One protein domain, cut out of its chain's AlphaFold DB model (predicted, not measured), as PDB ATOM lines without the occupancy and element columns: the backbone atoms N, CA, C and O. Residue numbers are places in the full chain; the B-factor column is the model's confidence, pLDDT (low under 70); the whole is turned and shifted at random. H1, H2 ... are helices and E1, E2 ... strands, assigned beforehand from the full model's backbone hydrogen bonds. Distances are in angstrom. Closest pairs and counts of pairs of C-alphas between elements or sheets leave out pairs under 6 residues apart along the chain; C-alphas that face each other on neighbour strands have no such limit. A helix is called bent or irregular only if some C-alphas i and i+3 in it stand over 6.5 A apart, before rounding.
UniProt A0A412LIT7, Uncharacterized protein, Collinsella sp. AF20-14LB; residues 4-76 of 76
ATOM      1  N   ILE A   4      15.247  82.249  80.618       96.81
ATOM      2  CA  ILE A   4      14.763  83.025  79.471       96.81
ATOM      3  C   ILE A   4      15.893  83.786  78.769       96.81
ATOM      4  O   ILE A   4      15.881  83.876  77.539       96.81
ATOM      5  N   GLU A   5      16.885  84.279  79.517       96.81
ATOM      6  CA  GLU A   5      18.111  84.869  78.961       96.81
ATOM      7  C   GLU A   5      18.901  83.815  78.181       96.81
ATOM      8  O   GLU A   5      19.182  84.019  77.001       96.81
ATOM      9  N   TYR A   6      19.148  82.639  78.773       96.94
ATOM     10  CA  TYR A   6      19.847  81.538  78.100       96.94
ATOM     11  C   TYR A   6      19.172  81.154  76.777       96.94
ATOM     12  O   TYR A   6      19.821  81.058  75.735       96.94
ATOM     13  N   CYS A   7      17.849  80.972  76.783       95.38
ATOM     14  CA  CYS A   7      17.113  80.593  75.579       95.38
ATOM     15  C   CYS A   7      17.189  81.650  74.462       95.38
ATOM     16  O   CYS A   7      17.122  81.314  73.276       95.38
ATOM     17  N   ARG A   8      17.303  82.934  74.816       94.25
ATOM     18  CA  ARG A   8      17.370  84.038  73.848       94.25
ATOM     19  C   ARG A   8      18.785  84.275  73.344       94.25
ATOM     20  O   ARG A   8      18.970  84.487  72.145       94.25
ATOM     21  N   GLU A   9      19.773  84.197  74.213       94.25
ATOM     22  CA  GLU A   9      21.134  84.634  73.909       94.25
ATOM     23  C   GLU A   9      22.016  83.454  73.488       94.25
ATOM     24  O   GLU A   9      22.628  83.504  72.423       94.25
ATOM     25  N   GLU A  10      21.952  82.338  74.214       95.06
ATOM     26  CA  GLU A  10      22.895  81.218  74.075       95.06
ATOM     27  C   GLU A  10      22.358  80.055  73.236       95.06
ATOM     28  O   GLU A  10      23.083  79.464  72.430       95.06
ATOM     29  N   ALA A  11      21.075  79.715  73.389       92.88
ATOM     30  CA  ALA A  11      20.504  78.573  72.679       92.88
ATOM     31  C   ALA A  11      20.532  78.788  71.155       92.88
ATOM     32  O   ALA A  11      20.338  79.901  70.654       92.88
ATOM     33  N   LYS A  12      20.759  77.724  70.385       92.19
ATOM     34  CA  LYS A  12      20.814  77.787  68.917       92.19
ATOM     35  C   LYS A  12      19.436  77.549  68.308       92.19
ATOM     36  O   LYS A  12      18.539  76.984  68.929       92.19
ATOM     37  N   TRP A  13      19.262  77.996  67.066       90.38
ATOM     38  CA  TRP A  13      18.052  77.694  66.304       90.38
ATOM     39  C   TRP A  13      17.867  76.175  66.186       90.38
ATOM     40  O   TRP A  13      18.815  75.462  65.857       90.38
ATOM     41  N   ARG A  14      16.640  75.714  66.451       90.19
ATOM     42  CA  ARG A  14      16.215  74.310  66.565       90.19
ATOM     43  C   ARG A  14      16.804  73.524  67.733       90.19
ATOM     44  O   ARG A  14      16.667  72.301  67.749       90.19
ATOM     45  N   ASP A  15      17.395  74.184  68.723       93.00
ATOM     46  CA  ASP A  15      17.714  73.496  69.969       93.00
ATOM     47  C   ASP A  15      16.421  73.080  70.679       93.00
ATOM     48  O   ASP A  15      15.500  73.881  70.862       93.00
ATOM     49  N   LEU A  16      16.369  71.818  71.100       95.12
ATOM     50  CA  LEU A  16      15.478  71.383  72.163       95.12
ATOM     51  C   LEU A  16      16.206  71.600  73.492       95.12
ATOM     52  O   LEU A  16      17.194  70.922  73.772       95.12
ATOM     53  N   VAL A  17      15.728  72.549  74.288       96.56
ATOM     54  CA  VAL A  17      16.239  72.838  75.630       96.56
ATOM     55  C   VAL A  17      15.376  72.085  76.638       96.56
ATOM     56  O   VAL A  17      14.183  72.354  76.759       96.56
ATOM     57  N   ILE A  18      15.964  71.122  77.337       96.94
ATOM     58  CA  ILE A  18      15.333  70.317  78.384       96.94
ATOM     59  C   ILE A  18      15.727  70.921  79.725       96.94
ATOM     60  O   ILE A  18      16.896  70.883  80.097       96.94
ATOM     61  N   ILE A  19      14.760  71.480  80.445       98.00
ATOM     62  CA  ILE A  19      14.989  72.199  81.698       98.00
ATOM     63  C   ILE A  19      14.776  71.233  82.862       98.00
ATOM     64  O   ILE A  19      13.720  70.590  82.957       98.00
ATOM     65  N   ARG A  20      15.780  71.123  83.733       97.56
ATOM     66  CA  ARG A  20      15.798  70.200  84.867       97.56
ATOM     67  C   ARG A  20      15.938  70.941  86.186       97.56
ATOM     68  O   ARG A  20      16.846  71.746  86.349       97.56
ATOM     69  N   ASP A  21      15.084  70.593  87.133       96.88
ATOM     70  CA  ASP A  21      15.170  71.023  88.527       96.88
ATOM     71  C   ASP A  21      15.579  69.808  89.370       96.88
ATOM     72  O   ASP A  21      14.936  68.756  89.311       96.88
ATOM     73  N   ASN A  22      16.704  69.912  90.084       93.69
ATOM     74  CA  ASN A  22      17.269  68.821  90.885       93.69
ATOM     75  C   ASN A  22      17.403  67.491  90.104       93.69
ATOM     76  O   ASN A  22      17.152  66.404  90.626       93.69
ATOM     77  N   GLY A  23      17.782  67.581  88.824       90.75
ATOM     78  CA  GLY A  23      17.951  66.436  87.920       90.75
ATOM     79  C   GLY A  23      16.660  65.904  87.285       90.75
ATOM     80  O   GLY A  23      16.736  65.061  86.388       90.75
ATOM     81  N   TRP A  24      15.488  66.409  87.674       94.88
ATOM     82  CA  TRP A  24      14.196  66.011  87.114       94.88
ATOM     83  C   TRP A  24      13.747  66.966  86.017       94.88
ATOM     84  O   TRP A  24      13.760  68.179  86.193       94.88
ATOM     85  N   VAL A  25      13.308  66.421  84.880       95.19
ATOM     86  CA  VAL A  25      12.747  67.231  83.790       95.19
ATOM     87  C   VAL A  25      11.444  67.873  84.256       95.19
ATOM     88  O   VAL A  25      10.487  67.172  84.575       95.19
ATOM     89  N   THR A  26      11.408  69.205  84.255       96.31
ATOM     90  CA  THR A  26      10.232  69.992  84.660       96.31
ATOM     91  C   THR A  26       9.604  70.732  83.478       96.31
ATOM     92  O   THR A  26       8.392  70.924  83.411       96.31
ATOM     93  N   CYS A  27      10.413  71.106  82.482       95.94
ATOM     94  CA  CYS A  27       9.952  71.839  81.310       95.94
ATOM     95  C   CYS A  27      10.834  71.536  80.090       95.94
ATOM     96  O   CYS A  27      11.962  71.060  80.211       95.94
ATOM     97  N   SER A  28      10.332  71.842  78.896       95.19
ATOM     98  CA  SER A  28      11.117  71.816  77.664       95.19
ATOM     99  C   SER A  28      10.725  72.967  76.747       95.19
ATOM    100  O   SER A  28       9.540  73.282  76.629       95.19
ATOM    101  N   ALA A  29      11.700  73.543  76.050       95.25
ATOM    102  CA  ALA A  29      11.510  74.615  75.082       95.25
ATOM    103  C   ALA A  29      12.137  74.244  73.735       95.25
ATOM    104  O   ALA A  29      13.302  73.857  73.677       95.25
ATOM    105  N   TYR A  30      11.386  74.404  72.645       94.25
ATOM    106  CA  TYR A  30      11.921  74.268  71.292       94.25
ATOM    107  C   TYR A  30      12.205  75.646  70.692       94.25
ATOM    108  O   TYR A  30      11.309  76.486  70.575       94.25
ATOM    109  N   ILE A  31      13.461  75.896  70.327       94.12
ATOM    110  CA  ILE A  31      13.926  77.224  69.918       94.12
ATOM    111  C   ILE A  31      13.728  77.423  68.415       94.12
ATOM    112  O   ILE A  31      14.644  77.253  67.615       94.12
ATOM    113  N   GLU A  32      12.524  77.826  68.018       91.69
ATOM    114  CA  GLU A  32      12.234  78.206  66.628       91.69
ATOM    115  C   GLU A  32      12.277  79.729  66.435       91.69
ATOM    116  O   GLU A  32      13.000  80.243  65.578       91.69
ATOM    117  N   HIS A  33      11.573  80.463  67.302       90.31
ATOM    118  CA  HIS A  33      11.484  81.921  67.280       90.31
ATOM    119  C   HIS A  33      11.788  82.498  68.669       90.31
ATOM    120  O   HIS A  33      10.890  82.683  69.488       90.31
ATOM    121  N   LYS A  34      13.062  82.825  68.930       85.19
ATOM    122  CA  LYS A  34      13.563  83.310  70.237       85.19
ATOM    123  C   LYS A  34      12.746  84.463  70.847       85.19
ATOM    124  O   LYS A  34      12.550  84.508  72.058       85.19
ATOM    125  N   ASN A  35      12.223  85.359  70.011       83.50
ATOM    126  CA  ASN A  35      11.431  86.517  70.447       83.50
ATOM    127  C   ASN A  35       9.993  86.168  70.866       83.50
ATOM    128  O   ASN A  35       9.357  86.952  71.563       83.50
ATOM    129  N   LEU A  36       9.476  85.011  70.443       88.50
ATOM    130  CA  LEU A  36       8.118  84.548  70.747       88.50
ATOM    131  C   LEU A  36       8.087  83.497  71.863       88.50
ATOM    132  O   LEU A  36       7.009  83.062  72.263       88.50
ATOM    133  N   LEU A  37       9.253  83.100  72.378       90.19
ATOM    134  CA  LEU A  37       9.354  82.119  73.445       90.19
ATOM    135  C   LEU A  37       8.664  82.626  74.719       90.19
ATOM    136  O   LEU A  37       8.970  83.712  75.221       90.19
ATOM    137  N   ARG A  38       7.765  81.800  75.262       91.19
ATOM    138  CA  ARG A  38       7.157  81.988  76.580       91.19
ATOM    139  C   ARG A  38       7.351  80.740  77.426       91.19
ATOM    140  O   ARG A  38       7.154  79.630  76.943       91.19
ATOM    141  N   LEU A  39       7.704  80.958  78.685       94.69
ATOM    142  CA  LEU A  39       7.864  79.934  79.711       94.69
ATOM    143  C   LEU A  39       7.075  80.359  80.959       94.69
ATOM    144  O   LEU A  39       6.840  81.562  81.130       94.69
ATOM    145  N   PRO A  40       6.660  79.409  81.816       95.44
ATOM    146  CA  PRO A  40       6.119  79.723  83.137       95.44
ATOM    147  C   PRO A  40       7.057  80.678  83.901       95.44
ATOM    148  O   PRO A  40       8.270  80.500  83.801       95.44
ATOM    149  N   PRO A  41       6.558  81.715  84.607       96.06
ATOM    150  CA  PRO A  41       7.419  82.729  85.226       96.06
ATOM    151  C   PRO A  41       8.435  82.185  86.235       96.06
ATOM    152  O   PRO A  41       9.542  82.707  86.324       96.06
ATOM    153  N   ASP A  42       8.067  81.150  86.983       96.31
ATOM    154  CA  ASP A  42       8.939  80.411  87.896       96.31
ATOM    155  C   ASP A  42      10.124  79.783  87.151       96.31
ATOM    156  O   ASP A  42      11.268  79.990  87.540       96.31
ATOM    157  N   ILE A  43       9.871  79.137  86.012       97.31
ATOM    158  CA  ILE A  43      10.917  78.548  85.168       97.31
ATOM    159  C   ILE A  43      11.720  79.623  84.430       97.31
ATOM    160  O   ILE A  43      12.942  79.566  84.386       97.31
ATOM    161  N   ALA A  44      11.048  80.616  83.847       97.19
ATOM    162  CA  ALA A  44      11.670  81.662  83.038       97.19
ATOM    163  C   ALA A  44      12.722  82.454  83.826       97.19
ATOM    164  O   ALA A  44      13.767  82.790  83.270       97.19
ATOM    165  N   ASN A  45      12.428  82.738  85.100       97.50
ATOM    166  CA  ASN A  45      13.276  83.525  85.991       97.50
ATOM    167  C   ASN A  45      14.242  82.671  86.828       97.50
ATOM    168  O   ASN A  45      15.067  83.243  87.540       97.50
ATOM    169  N   ALA A  46      14.155  81.338  86.760       98.00
ATOM    170  CA  ALA A  46      15.061  80.457  87.483       98.00
ATOM    171  C   ALA A  46      16.514  80.657  87.024       98.00
ATOM    172  O   ALA A  46      16.788  80.906  85.843       98.00
ATOM    173  N   GLU A  47      17.449  80.560  87.970       98.25
ATOM    174  CA  GLU A  47      18.882  80.684  87.708       98.25
ATOM    175  C   GLU A  47      19.397  79.408  87.036       98.25
ATOM    176  O   GLU A  47      19.192  78.308  87.545       98.25
ATOM    177  N   VAL A  48      20.092  79.552  85.905       97.88
ATOM    178  CA  VAL A  48      20.789  78.438  85.251       97.88
ATOM    179  C   VAL A  48      22.056  78.106  86.036       97.88
ATOM    180  O   VAL A  48      22.922  78.965  86.199       97.88
ATOM    181  N   VAL A  49      22.188  76.850  86.466       97.31
ATOM    182  CA  VAL A  49      23.363  76.333  87.192       97.31
ATOM    183  C   VAL A  49      24.255  75.440  86.328       97.31
ATOM    184  O   VAL A  49      25.433  75.273  86.637       97.31
ATOM    185  N   GLY A  50      23.726  74.894  85.231       96.50
ATOM    186  CA  GLY A  50      24.473  74.032  84.318       96.50
ATOM    187  C   GLY A  50      23.830  73.955  82.938       96.50
ATOM    188  O   GLY A  50      22.611  74.039  82.804       96.50
ATOM    189  N   ALA A  51      24.656  73.804  81.905       96.69
ATOM    190  CA  ALA A  51      24.202  73.593  80.537       96.69
ATOM    191  C   ALA A  51      25.082  72.541  79.855       96.69
ATOM    192  O   ALA A  51      26.291  72.733  79.719       96.69
ATOM    193  N   GLU A  52      24.480  71.447  79.399       96.06
ATOM    194  CA  GLU A  52      25.183  70.340  78.751       96.06
ATOM    195  C   GLU A  52      24.549  70.008  77.398       96.06
ATOM    196  O   GLU A  52      23.332  69.855  77.276       96.06
ATOM    197  N   ARG A  53      25.376  69.872  76.356       95.12
ATOM    198  CA  ARG A  53      24.919  69.390  75.049       95.12
ATOM    199  C   ARG A  53      24.815  67.869  75.094       95.12
ATOM    200  O   ARG A  53      25.799  67.199  75.381       95.12
ATOM    201  N   GLY A  54      23.654  67.333  74.744       92.44
ATOM    202  CA  GLY A  54      23.416  65.897  74.746       92.44
ATOM    203  C   GLY A  54      22.544  65.448  73.586       92.44
ATOM    204  O   GLY A  54      22.371  66.159  72.594       92.44
ATOM    205  N   TRP A  55      22.000  64.244  73.730       91.31
ATOM    206  CA  TRP A  55      21.125  63.623  72.747       91.31
ATOM    207  C   TRP A  55      19.891  63.065  73.453       91.31
ATOM    208  O   TRP A  55      19.992  62.521  74.556       91.31
ATOM    209  N   ILE A  56      18.733  63.212  72.818       90.62
ATOM    210  CA  ILE A  56      17.487  62.563  73.214       90.62
ATOM    211  C   ILE A  56      17.096  61.557  72.140       90.62
ATOM    212  O   ILE A  56      17.200  61.831  70.945       90.62
ATOM    213  N   ARG A  57      16.633  60.386  72.569       90.88
ATOM    214  CA  ARG A  57      16.196  59.324  71.670       90.88
ATOM    215  C   ARG A  57      14.703  59.469  71.389       90.88
ATOM    216  O   ARG A  57      13.892  59.388  72.309       90.88
ATOM    217  N   LEU A  58      14.345  59.696  70.129       88.31
ATOM    218  CA  LEU A  58      12.974  59.930  69.669       88.31
ATOM    219  C   LEU A  58      12.488  58.784  68.788       88.31
ATOM    220  O   LEU A  58      13.273  58.169  68.070       88.31
ATOM    221  N   ALA A  59      11.183  58.521  68.812       92.25
ATOM    222  CA  ALA A  59      10.559  57.650  67.825       92.25
ATOM    223  C   ALA A  59      10.512  58.360  66.467       92.25
ATOM    224  O   ALA A  59       9.966  59.459  66.353       92.25
ATOM    225  N   ASN A  60      11.069  57.726  65.439       86.31
ATOM    226  CA  ASN A  60      11.033  58.244  64.079       86.31
ATOM    227  C   ASN A  60       9.762  57.783  63.341       86.31
ATOM    228  O   ASN A  60       9.058  56.860  63.757       86.31
ATOM    229  N   ARG A  61       9.470  58.419  62.201       84.88
ATOM    230  CA  ARG A  61       8.257  58.141  61.403       84.88
ATOM    231  C   ARG A  61       8.188  56.723  60.831       84.88
ATOM    232  O   ARG A  61       7.109  56.284  60.452       84.88
ATOM    233  N   SER A  62       9.315  56.023  60.772       89.88
ATOM    234  CA  SER A  62       9.420  54.655  60.262       89.88
ATOM    235  C   SER A  62       9.265  53.599  61.365       89.88
ATOM    236  O   SER A  62       9.469  52.417  61.101       89.88
ATOM    237  N   GLY A  63       8.933  54.004  62.598       86.88
ATOM    238  CA  GLY A  63       8.789  53.105  63.749       86.88
ATOM    239  C   GLY A  63      10.110  52.707  64.419       86.88
ATOM    240  O   GLY A  63      10.117  51.825  65.272       86.88
ATOM    241  N   GLY A  64      11.224  53.336  64.039       91.94
ATOM    242  CA  GLY A  64      12.531  53.184  64.679       91.94
ATOM    243  C   GLY A  64      12.809  54.268  65.720       91.94
ATOM    244  O   GLY A  64      11.950  55.090  66.032       91.94
ATOM    245  N   LEU A  65      14.037  54.283  66.238       92.94
ATOM    246  CA  LEU A  65      14.525  55.320  67.146       92.94
ATOM    247  C   LEU A  65      15.636  56.125  66.471       92.94
ATOM    248  O   LEU A  65      16.467  55.557  65.762       92.94
ATOM    249  N   GLU A  66      15.660  57.432  66.704       91.00
ATOM    250  CA  GLU A  66      16.714  58.332  66.243       91.00
ATOM    251  C   GLU A  66      17.190  59.240  67.377       91.00
ATOM    252  O   GLU A  66      16.393  59.740  68.172       91.00
ATOM    253  N   ASP A  67      18.504  59.436  67.461       90.06
ATOM    254  CA  ASP A  67      19.104  60.326  68.447       90.06
ATOM    255  C   ASP A  67      19.120  61.753  67.880       90.06
ATOM    256  O   ASP A  67      19.681  62.021  66.818       90.06
ATOM    257  N   THR A  68      18.476  62.677  68.588       87.62
ATOM    258  CA  THR A  68      18.338  64.088  68.210       87.62
ATOM    259  C   THR A  68      19.112  64.955  69.199       87.62
ATOM    260  O   THR A  68      18.997  64.734  70.407       87.62
ATOM    261  N   PRO A  69      19.905  65.940  68.742       91.31
ATOM    262  CA  PRO A  69      20.689  66.767  69.645       91.31
ATOM    263  C   PRO A  69      19.783  67.658  70.500       91.31
ATOM    264  O   PRO A  69      18.822  68.250  70.007       91.31
ATOM    265  N   CYS A  70      20.127  67.802  71.774       95.00
ATOM    266  CA  CYS A  70      19.433  68.668  72.721       95.00
ATOM    267  C   CYS A  70      20.424  69.373  73.658       95.00
ATOM    268  O   CYS A  70      21.629  69.101  73.656       95.00
ATOM    269  N   VAL A  71      19.908  70.299  74.457       97.00
ATOM    270  CA  VAL A  71      20.624  70.937  75.564       97.00
ATOM    271  C   VAL A  71      19.890  70.585  76.850       97.00
ATOM    272  O   VAL A  71      18.693  70.832  76.947       97.00
ATOM    273  N   TYR A  72      20.592  70.030  77.828       96.81
ATOM    274  CA  TYR A  72      20.098  69.888  79.193       96.81
ATOM    275  C   TYR A  72      20.487  71.137  79.978       96.81
ATOM    276  O   TYR A  72      21.666  71.481  80.036       96.81
ATOM    277  N   LEU A  73      19.494  71.828  80.526       97.56
ATOM    278  CA  LEU A  73      19.649  73.067  81.276       97.56
ATOM    279  C   LEU A  73      19.226  72.820  82.723       97.56
ATOM    280  O   LEU A  73      18.043  72.639  83.000       97.56
ATOM    281  N   ASP A  74      20.192  72.789  83.630       97.75
ATOM    282  CA  ASP A  74      19.942  72.616  85.056       97.75
ATOM    283  C   ASP A  74      19.659  73.970  85.700       97.75
ATOM    284  O   ASP A  74      20.383  74.943  85.455       97.75
ATOM    285  N   ILE A  75      18.614  74.023  86.524       97.69
ATOM    286  CA  ILE A  75      18.186  75.220  87.249       97.69
ATOM    287  C   ILE A  75      18.224  75.008  88.763       97.69
ATOM    288  O   ILE A  75      18.294  73.874  89.243       97.69
ATOM    289  N   LYS A  76      18.238  76.125  89.488       91.50
ATOM    290  CA  LYS A  76      18.282  76.193  90.950       91.50
ATOM    291  C   LYS A  76      16.904  76.222  91.597       91.50
ATOM    292  O   LYS A  76      16.004  76.841  90.986       91.50
TER     293      LYS A  76
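AT A GLANCE: This is residues 4 to 76 of the 76 residues of an uncharacterized protein of Collinsella sp. AF20-14LB (UniProt A0A412LIT7). One strongly twisted sheet joins a short hairpin, E1 and E2, to a long, bent one, E3 and E4, which reaches out as an arm; small helices H1 and H2 lie toward the other end. The 73 printed residues run H1, E1, E2, H2, E3, E4, with mixed sheet order E2 E1 E4 E3. The class is mixed, helices and strands; it is compact, radius of gyration of the C-alphas 12.7 A, spanning 39 by 28 by 19 A.

HOW THE PARTS SIT: H1, residues 4 to 9, is on the sheet, height 7.6 A, over none of its strands; its O i to N i+4 pairs are within hydrogen-bond range. E1, residues 16 to 21, and E2, residues 24 to 30, form an antiparallel hairpin, N 19 to O 27 2.8 A. H2, residues 41 to 44, too short for such pairs, only grazes the sheet. E3, residues 48 to 59, and E4, residues 65 to 75, form another, N 54 to O 70 2.9 A. E1 and E4 are parallel, N 73 to O 18 2.8 A. E2, H2, E3 form a split strand-helix-strand unit, E1 and E4 between its strands, with a right-handed crossover.

IN THESE COORDINATES: H1 begins at C-alpha 4 (14.763, 83.025, 79.471). E1 measures 16.4 A, E2 18.0 A, E3 29.0 A and E4 28.5 A, ending at C-alpha 75 (18.186, 75.220, 87.249).

THE WHOLE: The farthest C-alphas, Glu 47 and Ser 62, are 39.0 A apart. The printed part has no cut or long link, and no printed residue is under 70 in pLDDT.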